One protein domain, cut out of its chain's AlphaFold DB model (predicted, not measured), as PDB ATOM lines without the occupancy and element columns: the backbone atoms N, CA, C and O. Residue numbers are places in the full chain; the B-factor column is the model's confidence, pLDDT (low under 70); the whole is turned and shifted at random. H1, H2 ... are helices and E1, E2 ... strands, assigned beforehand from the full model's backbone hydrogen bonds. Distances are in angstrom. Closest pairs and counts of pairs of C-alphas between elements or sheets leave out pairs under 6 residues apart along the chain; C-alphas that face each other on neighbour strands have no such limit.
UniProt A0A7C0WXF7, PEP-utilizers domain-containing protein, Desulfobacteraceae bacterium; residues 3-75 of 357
ATOM      1  N   ILE A   3     -15.919   8.783  47.535       93.19
ATOM      2  CA  ILE A   3     -17.309   8.331  47.397       93.19
ATOM      3  C   ILE A   3     -18.102   9.124  48.434       93.19
ATOM      4  O   ILE A   3     -17.737   9.090  49.609       93.19
ATOM      5  N   THR A   4     -19.126   9.869  48.016       90.25
ATOM      6  CA  THR A   4     -19.944  10.671  48.939       90.25
ATOM      7  C   THR A   4     -21.435  10.526  48.676       90.25
ATOM      8  O   THR A   4     -21.886  10.623  47.533       90.25
ATOM      9  N   ASP A   5     -22.213  10.404  49.755       88.56
ATOM     10  CA  ASP A   5     -23.678  10.291  49.686       88.56
ATOM     11  C   ASP A   5     -24.349  11.549  49.163       88.56
ATOM     12  O   ASP A   5     -25.378  11.470  48.502       88.56
ATOM     13  N   LEU A   6     -23.722  12.696  49.405       82.38
ATOM     14  CA  LEU A   6     -24.198  14.009  49.005       82.38
ATOM     15  C   LEU A   6     -23.153  14.713  48.142       82.38
ATOM     16  O   LEU A   6     -21.950  14.448  48.236       82.38
ATOM     17  N   GLY A   7     -23.617  15.650  47.321       78.75
ATOM     18  CA  GLY A   7     -22.775  16.510  46.496       78.75
ATOM     19  C   GLY A   7     -23.188  16.493  45.033       78.75
ATOM     20  O   GLY A   7     -24.005  15.691  44.604       78.75
ATOM     21  N   THR A   8     -22.621  17.395  44.241       80.31
ATOM     22  CA  THR A   8     -22.872  17.464  42.797       80.31
ATOM     23  C   THR A   8     -21.560  17.316  42.032       80.31
ATOM     24  O   THR A   8     -20.499  17.682  42.562       80.31
ATOM     25  N   PRO A   9     -21.578  16.837  40.771       77.62
ATOM     26  CA  PRO A   9     -20.375  16.785  39.944       77.62
ATOM     27  C   PRO A   9     -19.708  18.157  39.790       77.62
ATOM     28  O   PRO A   9     -18.503  18.236  39.571       77.62
ATOM     29  N   THR A  10     -20.452  19.252  39.937       74.25
ATOM     30  CA  THR A  10     -19.953  20.631  39.847       74.25
ATOM     31  C   THR A  10     -19.465  21.213  41.179       74.25
ATOM     32  O   THR A  10     -18.944  22.324  41.193       74.25
ATOM     33  N   SER A  11     -19.574  20.473  42.286       57.69
ATOM     34  CA  SER A  11     -19.146  20.928  43.616       57.69
ATOM     35  C   SER A  11     -17.638  21.209  43.709       57.69
ATOM     36  O   SER A  11     -16.828  20.717  42.913       57.69
ATOM     37  N   HIS A  12     -17.242  22.002  44.711       51.31
ATOM     38  CA  HIS A  12     -15.840  22.343  44.973       51.31
ATOM     39  C   HIS A  12     -14.981  21.094  45.216       51.31
ATOM     40  O   HIS A  12     -13.948  20.935  44.569       51.31
ATOM     41  N   MET A  13     -15.452  20.160  46.052       77.19
ATOM     42  CA  MET A  13     -14.790  18.871  46.276       77.19
ATOM     43  C   MET A  13     -14.624  18.098  44.962       77.19
ATOM     44  O   MET A  13     -13.512  17.703  44.636       77.19
ATOM     45  N   ALA A  14     -15.687  17.946  44.162       74.88
ATOM     46  CA  ALA A  14     -15.604  17.244  42.878       74.88
ATOM     47  C   ALA A  14     -14.636  17.929  41.890       74.88
ATOM     48  O   ALA A  14     -13.966  17.261  41.100       74.88
ATOM     49  N   SER A  15     -14.524  19.257  41.947       61.94
ATOM     50  CA  SER A  15     -13.580  20.033  41.135       61.94
ATOM     51  C   SER A  15     -12.129  19.837  41.574       61.94
ATOM     52  O   SER A  15     -11.282  19.585  40.719       61.94
ATOM     53  N   ILE A  16     -11.857  19.852  42.884       58.44
ATOM     54  CA  ILE A  16     -10.547  19.499  43.452       58.44
ATOM     55  C   ILE A  16     -10.183  18.065  43.063       58.44
ATOM     56  O   ILE A  16      -9.090  17.808  42.568       58.44
ATOM     57  N   CYS A  17     -11.111  17.121  43.212       76.81
ATOM     58  CA  CYS A  17     -10.878  15.740  42.819       76.81
ATOM     59  C   CYS A  17     -10.476  15.607  41.347       76.81
ATOM     60  O   CYS A  17      -9.548  14.863  41.038       76.81
ATOM     61  N   ARG A  18     -11.122  16.350  40.438       78.12
ATOM     62  CA  ARG A  18     -10.729  16.392  39.019       78.12
ATOM     63  C   ARG A  18      -9.334  16.971  38.817       78.12
ATOM     64  O   ARG A  18      -8.566  16.415  38.040       78.12
ATOM     65  N   GLU A  19      -9.005  18.055  39.512       61.66
ATOM     66  CA  GLU A  19      -7.695  18.708  39.424       61.66
ATOM     67  C   GLU A  19      -6.559  17.769  39.851       61.66
ATOM     68  O   GLU A  19      -5.550  17.643  39.155       61.66
ATOM     69  N   PHE A  20      -6.757  17.034  40.945       68.62
ATOM     70  CA  PHE A  20      -5.799  16.044  41.437       68.62
ATOM     71  C   PHE A  20      -5.925  14.669  40.760       68.62
ATOM     72  O   PHE A  20      -5.220  13.733  41.140       68.62
ATOM     73  N   ALA A  21      -6.795  14.535  39.753       75.94
ATOM     74  CA  ALA A  21      -7.089  13.282  39.057       75.94
ATOM     75  C   ALA A  21      -7.451  12.118  40.010       75.94
ATOM     76  O   ALA A  21      -7.055  10.970  39.795       75.94
ATOM     77  N   ILE A  22      -8.204  12.420  41.071       84.69
ATOM     78  CA  ILE A  22      -8.734  11.461  42.042       84.69
ATOM     79  C   ILE A  22     -10.095  10.949  41.536       84.69
ATOM     80  O   ILE A  22     -11.044  11.736  41.463       84.69
ATOM     81  N   PRO A  23     -10.246   9.641  41.236       88.50
ATOM     82  CA  PRO A  23     -11.538   9.060  40.868       88.50
ATOM     83  C   PRO A  23     -12.572   9.344  41.951       88.50
ATOM     84  O   PRO A  23     -12.308   9.072  43.128       88.50
ATOM     85  N   THR A  24     -13.707   9.920  41.558       90.56
ATOM     86  CA  THR A  24     -14.702  10.431  42.500       90.56
ATOM     87  C   THR A  24     -16.112  10.186  41.997       90.56
ATOM     88  O   THR A  24     -16.409  10.515  40.854       90.56
ATOM     89  N   VAL A  25     -16.967   9.659  42.871       92.50
ATOM     90  CA  VAL A  25     -18.420   9.599  42.687       92.50
ATOM     91  C   VAL A  25     -19.075  10.383  43.819       92.50
ATOM     92  O   VAL A  25     -18.629  10.334  44.965       92.50
ATOM     93  N   VAL A  26     -20.102  11.148  43.478       91.44
ATOM     94  CA  VAL A  26     -20.856  11.982  44.415       91.44
ATOM     95  C   VAL A  26     -22.337  11.700  44.238       91.44
ATOM     96  O   VAL A  26     -22.744  11.269  43.160       91.44
ATOM     97  N   ASN A  27     -23.125  12.007  45.265       90.00
ATOM     98  CA  ASN A  27     -24.569  11.782  45.284       90.00
ATOM     99  C   ASN A  27     -24.964  10.296  45.254       90.00
ATOM    100  O   ASN A  27     -25.912   9.925  44.565       90.00
ATOM    101  N   THR A  28     -24.227   9.434  45.963       90.69
ATOM    102  CA  THR A  28     -24.574   8.005  46.057       90.69
ATOM    103  C   THR A  28     -25.826   7.746  46.891       90.69
ATOM    104  O   THR A  28     -26.460   6.717  46.711       90.69
ATOM    105  N   GLY A  29     -26.205   8.668  47.779       91.00
ATOM    106  CA  GLY A  29     -27.340   8.525  48.690       91.00
ATOM    107  C   GLY A  29     -27.075   7.605  49.887       91.00
ATOM    108  O   GLY A  29     -27.382   7.999  51.007       91.00
ATOM    109  N   ASP A  30     -26.496   6.421  49.673       93.31
ATOM    110  CA  ASP A  30     -26.431   5.345  50.675       93.31
ATOM    111  C   ASP A  30     -25.048   4.689  50.855       93.31
ATOM    112  O   ASP A  30     -24.901   3.758  51.652       93.31
ATOM    113  N   ALA A  31     -24.004   5.165  50.184       90.62
ATOM    114  CA  ALA A  31     -22.673   4.571  50.236       90.62
ATOM    115  C   ALA A  31     -22.079   4.530  51.647       90.62
ATOM    116  O   ALA A  31     -21.394   3.558  51.956       90.62
ATOM    117  N   THR A  32     -22.337   5.508  52.526       88.75
ATOM    118  CA  THR A  32     -21.852   5.425  53.923       88.75
ATOM    119  C   THR A  32     -22.590   4.383  54.764       88.75
ATOM    120  O   THR A  32     -22.081   3.969  55.803       88.75
ATOM    121  N   THR A  33     -23.759   3.925  54.308       91.75
ATOM    122  CA  THR A  33     -24.528   2.851  54.956       91.75
ATOM    123  C   THR A  33     -24.216   1.474  54.373       91.75
ATOM    124  O   THR A  33     -24.261   0.478  55.092       91.75
ATOM    125  N   VAL A  34     -23.864   1.415  53.084       93.88
ATOM    126  CA  VAL A  34     -23.524   0.177  52.365       93.88
ATOM    127  C   VAL A  34     -22.057  -0.215  52.570       93.88
ATOM    128  O   VAL A  34     -21.739  -1.402  52.640       93.88
ATOM    129  N   LEU A  35     -21.148   0.762  52.650       93.69
ATOM    130  CA  LEU A  35     -19.712   0.522  52.795       93.69
ATOM    131  C   LEU A  35     -19.290   0.507  54.262       93.69
ATOM    132  O   LEU A  35     -19.642   1.386  55.044       93.69
ATOM    133  N   THR A  36     -18.457  -0.467  54.618       93.44
ATOM    134  CA  THR A  36     -17.931  -0.617  55.979       93.44
ATOM    135  C   THR A  36     -16.478  -0.162  56.090       93.44
ATOM    136  O   THR A  36     -15.692  -0.247  55.142       93.44
ATOM    137  N   ALA A  37     -16.093   0.344  57.263       90.88
ATOM    138  CA  ALA A  37     -14.716   0.756  57.512       90.88
ATOM    139  C   ALA A  37     -13.755  -0.438  57.362       90.88
ATOM    140  O   ALA A  37     -13.970  -1.498  57.941       90.88
ATOM    141  N   GLY A  38     -12.686  -0.256  56.582       90.62
ATOM    142  CA  GLY A  38     -11.720  -1.316  56.267       90.62
ATOM    143  C   GLY A  38     -12.124  -2.232  55.106       90.62
ATOM    144  O   GLY A  38     -11.323  -3.070  54.701       90.62
ATOM    145  N   GLN A  39     -13.317  -2.059  54.529       93.69
ATOM    146  CA  GLN A  39     -13.727  -2.789  53.336       93.69
ATOM    147  C   GLN A  39     -12.939  -2.335  52.110       93.69
ATOM    148  O   GLN A  39     -12.888  -1.152  51.770       93.69
ATOM    149  N   GLU A  40     -12.371  -3.299  51.396       95.00
ATOM    150  CA  GLU A  40     -11.739  -3.034  50.114       95.00
ATOM    151  C   GLU A  40     -12.791  -2.879  49.013       95.00
ATOM    152  O   GLU A  40     -13.682  -3.718  48.850       95.00
ATOM    153  N   VAL A  41     -12.663  -1.809  48.230       94.81
ATOM    154  CA  VAL A  41     -13.526  -1.514  47.083       94.81
ATOM    155  C   VAL A  41     -12.726  -0.924  45.929       94.81
ATOM    156  O   VAL A  41     -11.676  -0.304  46.123       94.81
ATOM    157  N   THR A  42     -13.256  -1.061  44.716       93.94
ATOM    158  CA  THR A  42     -12.715  -0.422  43.515       93.94
ATOM    159  C   THR A  42     -13.743   0.519  42.908       93.94
ATOM    160  O   THR A  42     -14.802   0.079  42.476       93.94
ATOM    161  N   LEU A  43     -13.413   1.810  42.825       92.56
ATOM    162  CA  LEU A  43     -14.227   2.795  42.112       92.56
ATOM    163  C   LEU A  43     -13.788   2.892  40.649       92.56
ATOM    164  O   LEU A  43     -12.635   3.224  40.358       92.56
ATOM    165  N   VAL A  44     -14.733   2.670  39.744       90.06
ATOM    166  CA  VAL A  44     -14.612   2.939  38.312       90.06
ATOM    167  C   VAL A  44     -15.417   4.195  38.017       90.06
ATOM    168  O   VAL A  44     -16.631   4.185  38.169       90.06
ATOM    169  N   ALA A  45     -14.743   5.275  37.628       86.44
ATOM    170  CA  ALA A  45     -15.378   6.512  37.182       86.44
ATOM    171  C   ALA A  45     -14.973   6.741  35.725       86.44
ATOM    172  O   ALA A  45     -13.804   7.040  35.457       86.44
ATOM    173  N   ASP A  46     -15.901   6.517  34.795       77.56
ATOM    174  CA  ASP A  46     -15.647   6.672  33.366       77.56
ATOM    175  C   ASP A  46     -15.900   8.113  32.896       77.56
ATOM    176  O   ASP A  46     -16.684   8.881  33.452       77.56
ATOM    177  N   SER A  47     -15.219   8.464  31.814       66.19
ATOM    178  CA  SER A  47     -15.306   9.715  31.063       66.19
ATOM    179  C   SER A  47     -16.723  10.006  30.553       66.19
ATOM    180  O   SER A  47     -17.056  11.168  30.335       66.19
ATOM    181  N   GLY A  48     -17.542   8.964  30.355       68.62
ATOM    182  CA  GLY A  48     -18.943   9.057  29.932       68.62
ATOM    183  C   GLY A  48     -19.926   9.461  31.037       68.62
ATOM    184  O   GLY A  48     -21.092   9.688  30.741       68.62
ATOM    185  N   GLY A  49     -19.468   9.583  32.289       69.88
ATOM    186  CA  GLY A  49     -20.308   9.929  33.441       69.88
ATOM    187  C   GLY A  49     -20.788   8.726  34.257       69.88
ATOM    188  O   GLY A  49     -21.253   8.914  35.379       69.88
ATOM    189  N   ASP A  50     -20.605   7.504  33.753       82.00
ATOM    190  CA  ASP A  50     -20.930   6.283  34.487       82.00
ATOM    191  C   ASP A  50     -19.925   6.029  35.617       82.00
ATOM    192  O   ASP A  50     -18.703   6.083  35.433       82.00
ATOM    193  N   CYS A  51     -20.452   5.736  36.805       87.50
ATOM    194  CA  CYS A  51     -19.665   5.416  37.990       87.50
ATOM    195  C   CYS A  51     -20.133   4.087  38.591       87.50
ATOM    196  O   CYS A  51     -21.316   3.908  38.869       87.50
ATOM    197  N   THR A  52     -19.200   3.170  38.847       91.44
ATOM    198  CA  THR A  52     -19.479   1.873  39.478       91.44
ATOM    199  C   THR A  52     -18.528   1.641  40.645       91.44
ATOM    200  O   THR A  52     -17.309   1.751  40.496       91.44
ATOM    201  N   VAL A  53     -19.075   1.278  41.807       92.38
ATOM    202  CA  VAL A  53     -18.301   0.814  42.965       92.38
ATOM    203  C   VAL A  53     -18.361  -0.711  43.001       92.38
ATOM    204  O   VAL A  53     -19.437  -1.291  43.100       92.38
ATOM    205  N   LEU A  54     -17.206  -1.363  42.892       92.94
ATOM    206  CA  LEU A  54     -17.071  -2.818  42.925       92.94
ATOM    207  C   LEU A  54     -16.551  -3.269  44.290       92.94
ATOM    208  O   LEU A  54     -15.652  -2.640  44.853       92.94
ATOM    209  N   GLN A  55     -17.073  -4.387  44.792       93.19
ATOM    210  CA  GLN A  55     -16.554  -5.026  45.999       93.19
ATOM    211  C   GLN A  55     -15.174  -5.647  45.729       93.19
ATOM    212  O   GLN A  55     -14.981  -6.346  44.734       93.19
ATOM    213  N   GLY A  56     -14.222  -5.409  46.633       93.06
ATOM    214  CA  GLY A  56     -12.851  -5.906  46.540       93.06
ATOM    215  C   GLY A  56     -11.939  -5.083  45.627       93.06
ATOM    216  O   GLY A  56     -12.322  -4.070  45.029       93.06
ATOM    217  N   VAL A  57     -10.684  -5.527  45.520       92.62
ATOM    218  CA  VAL A  57      -9.660  -4.891  44.680       92.62
ATOM    219  C   VAL A  57      -9.641  -5.528  43.290       92.62
ATOM    220  O   VAL A  57      -9.076  -6.599  43.072       92.62
ATOM    221  N   ALA A  58     -10.198  -4.834  42.299       92.06
ATOM    222  CA  ALA A  58     -10.157  -5.256  40.905       92.06
ATOM    223  C   ALA A  58      -8.781  -4.933  40.295       92.06
ATOM    224  O   ALA A  58      -8.570  -3.916  39.623       92.06
ATOM    225  N   HIS A  59      -7.808  -5.814  40.540       89.56
ATOM    226  CA  HIS A  59      -6.416  -5.625  40.122       89.56
ATOM    227  C   HIS A  59      -6.242  -5.396  38.614       89.56
ATOM    228  O   HIS A  59      -5.340  -4.657  38.209       89.56
ATOM    229  N   GLU A  60      -7.087  -5.991  37.772       87.56
ATOM    230  CA  GLU A  60      -7.028  -5.811  36.320       87.56
ATOM    231  C   GLU A  60      -7.370  -4.373  35.896       87.56
ATOM    232  O   GLU A  60      -6.648  -3.774  35.094       87.56
ATOM    233  N   LEU A  61      -8.397  -3.771  36.504       86.50
ATOM    234  CA  LEU A  61      -8.799  -2.387  36.237       86.50
ATOM    235  C   LEU A  61      -7.718  -1.397  36.678       86.50
ATOM    236  O   LEU A  61      -7.369  -0.481  35.931       86.50
ATOM    237  N   LEU A  62      -7.103  -1.636  37.839       84.19
ATOM    238  CA  LEU A  62      -5.964  -0.843  38.312       84.19
ATOM    239  C   LEU A  62      -4.762  -0.952  37.363       84.19
ATOM    240  O   LEU A  62      -4.109   0.049  37.062       84.19
ATOM    241  N   ARG A  63      -4.469  -2.156  36.847       84.12
ATOM    242  CA  ARG A  63      -3.412  -2.359  35.841       84.12
ATOM    243  C   ARG A  63      -3.731  -1.615  34.542       84.12
ATOM    244  O   ARG A  63      -2.837  -0.977  33.983       84.12
ATOM    245  N   ARG A  64      -4.984  -1.646  34.080       82.75
ATOM    246  CA  ARG A  64      -5.438  -0.941  32.870       82.75
ATOM    247  C   ARG A  64      -5.356   0.579  33.021       82.75
ATOM    248  O   ARG A  64      -4.819   1.233  32.130       82.75
ATOM    249  N   GLN A  65      -5.792   1.139  34.149       81.06
ATOM    250  CA  GLN A  65      -5.718   2.579  34.429       81.06
ATOM    251  C   GLN A  65      -4.269   3.075  34.492       81.06
ATOM    252  O   GLN A  65      -3.933   4.086  33.872       81.06
ATOM    253  N   ARG A  66      -3.373   2.316  35.141       78.38
ATOM    254  CA  ARG A  66      -1.932   2.618  35.153       78.38
ATOM    255  C   ARG A  66      -1.332   2.614  33.748       78.38
ATOM    256  O   ARG A  66      -0.566   3.520  33.423       78.38
ATOM    257  N   ARG A  67      -1.701   1.643  32.904       76.88
ATOM    258  CA  ARG A  67      -1.284   1.601  31.490       76.88
ATOM    259  C   ARG A  67      -1.839   2.789  30.699       76.88
ATOM    260  O   ARG A  67      -1.075   3.441  30.001       76.88
ATOM    261  N   GLY A  68      -3.118   3.129  30.857       76.75
ATOM    262  CA  GLY A  68      -3.737   4.285  30.200       76.75
ATOM    263  C   GLY A  68      -3.083   5.615  30.584       76.75
ATOM    264  O   GLY A  68      -2.738   6.407  29.713       76.75
ATOM    265  N   ALA A  69      -2.821   5.837  31.875       69.44
ATOM    266  CA  ALA A  69      -2.120   7.029  32.351       69.44
ATOM    267  C   ALA A  69      -0.658   7.081  31.873       69.44
ATOM    268  O   ALA A  69      -0.158   8.156  31.540       69.44
ATOM    269  N   ALA A  70       0.032   5.936  31.817       72.31
ATOM    270  CA  ALA A  70       1.372   5.848  31.242       72.31
ATOM    271  C   ALA A  70       1.362   6.195  29.745       72.31
ATOM    272  O   ALA A  70       2.180   7.003  29.312       72.31
ATOM    273  N   ASN A  71       0.389   5.679  28.991       78.56
ATOM    274  CA  ASN A  71       0.209   5.983  27.573       78.56
ATOM    275  C   ASN A  71      -0.119   7.468  27.358       78.56
ATOM    276  O   ASN A  71       0.520   8.119  26.541       78.56
ATOM    277  N   MET A  72      -1.031   8.053  28.146       73.06
ATOM    278  CA  MET A  72      -1.372   9.482  28.071       73.06
ATOM    279  C   MET A  72      -0.160  10.377  28.370       73.06
ATOM    280  O   MET A  72       0.063  11.382  27.706       73.06
ATOM    281  N   ARG A  73       0.691   9.986  29.330       74.62
ATOM    282  CA  ARG A  73       1.961  10.681  29.602       74.62
ATOM    283  C   ARG A  73       2.968  10.565  28.457       74.62
ATOM    284  O   ARG A  73       3.900  11.363  28.419       74.62
ATOM    285  N   GLN A  74       2.808   9.599  27.554       79.06
ATOM    286  CA  GLN A  74       3.608   9.473  26.334       79.06
ATOM    287  C   GLN A  74       3.016  10.265  25.161       79.06
ATOM    288  O   GLN A  74       3.768  10.627  24.255       79.06
ATOM    289  N   VAL A  75       1.723  10.611  25.196       88.75
ATOM    290  CA  VAL A  75       1.086  11.466  24.184       88.75
ATOM    291  C   VAL A  75       1.822  12.804  24.107       88.75
ATOM    292  O   VAL A  75       2.152  13.433  25.121       88.75
TER     293      VAL A  75
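AT A GLANCE: This is residues 3 to 75 of the 357 residues of the protein "PEP-utilizers domain-containing protein" of Desulfobacteraceae bacterium (UniProt A0A7C0WXF7). A two-stranded hairpin, E2 and E3, stands in the middle; the short strand E1 lies across its turn end, with H1 beyond E1, and the long helix H3 leaves from the hairpin's other end, making a loose V with it. Residues 66 to 75, of which 66 to 74 belong to H3, stick out as an arm, while little H2 sits at the far side of the body from that arm. The printed part has 73 residues, with three named helices and three named strands in the order H1, E1, H2, E2, E3, H3, and its class is mixed, helices and strands. The sheet has the order E2, E3 and is antiparallel. The whole is only just compact, close to loose, with a radius of gyration of the C-alphas of 13.3 A and spans of 40 by 28 by 20 A.

IN THESE COORDINATES: The printed part begins at Ile 3, with its C-alpha at (-17.309, 8.331, 47.397). H1 is residues 12 to 19, 10.5 A long, starting at C-alpha 12 at (-15.840, 22.343, 44.973). E1 is residues 24 to 26, 6.6 A, and H2 is residues 31 to 34, 5.0 A. E2 is residues 41 to 45, 12.9 A, and E3 is residues 51 to 55, 13.5 A. H3 is residues 59 to 74, 22.8 A, ending at C-alpha 74 at (3.608, 9.473, 26.334).

HOW THE PARTS SIT: E2 and E3 form a hairpin, antiparallel at 165 degrees between directions; C-alphas 43 and 53 face each other at 4.6 A. N 42 and O 54, 2.9 A, and N 52 and O 44, 2.8 A, are within hydrogen-bond range. The closest C-alphas of E1 and E2 are those of Thr 24 and Ala 45, 6.6 A apart. Those of E1 and E3 are Val 25 and Cys 51, 6.4 A apart. E1 pairs with no named strand, but residues 3 to 4 pair with its residues 25 to 26, parallel. The closest C-alphas of H1 and E1 are those of Cys 17 and Thr 24, 6.6 A. E2 and H3 are near each other, with 8 pairs of C-alphas within 10 A. H2 is apart from H1, E1, E3 and H3. In H1 and H3 every O i to N i+4 pair is within hydrogen-bond range; H2 is too short for such a pair.

THE WHOLE: The C-alphas of Thr 33 and Val 75 are the two farthest apart, 41.0 A. Without residues 66 to 75, the body spans 29 by 28 by 19 A. The printed part has no cut, and no link is long. The mean pLDDT of the printed part is 83.1; it is under 70 at residues 11 to 12, 15 to 16, 19 to 20, 47 to 49 and 69.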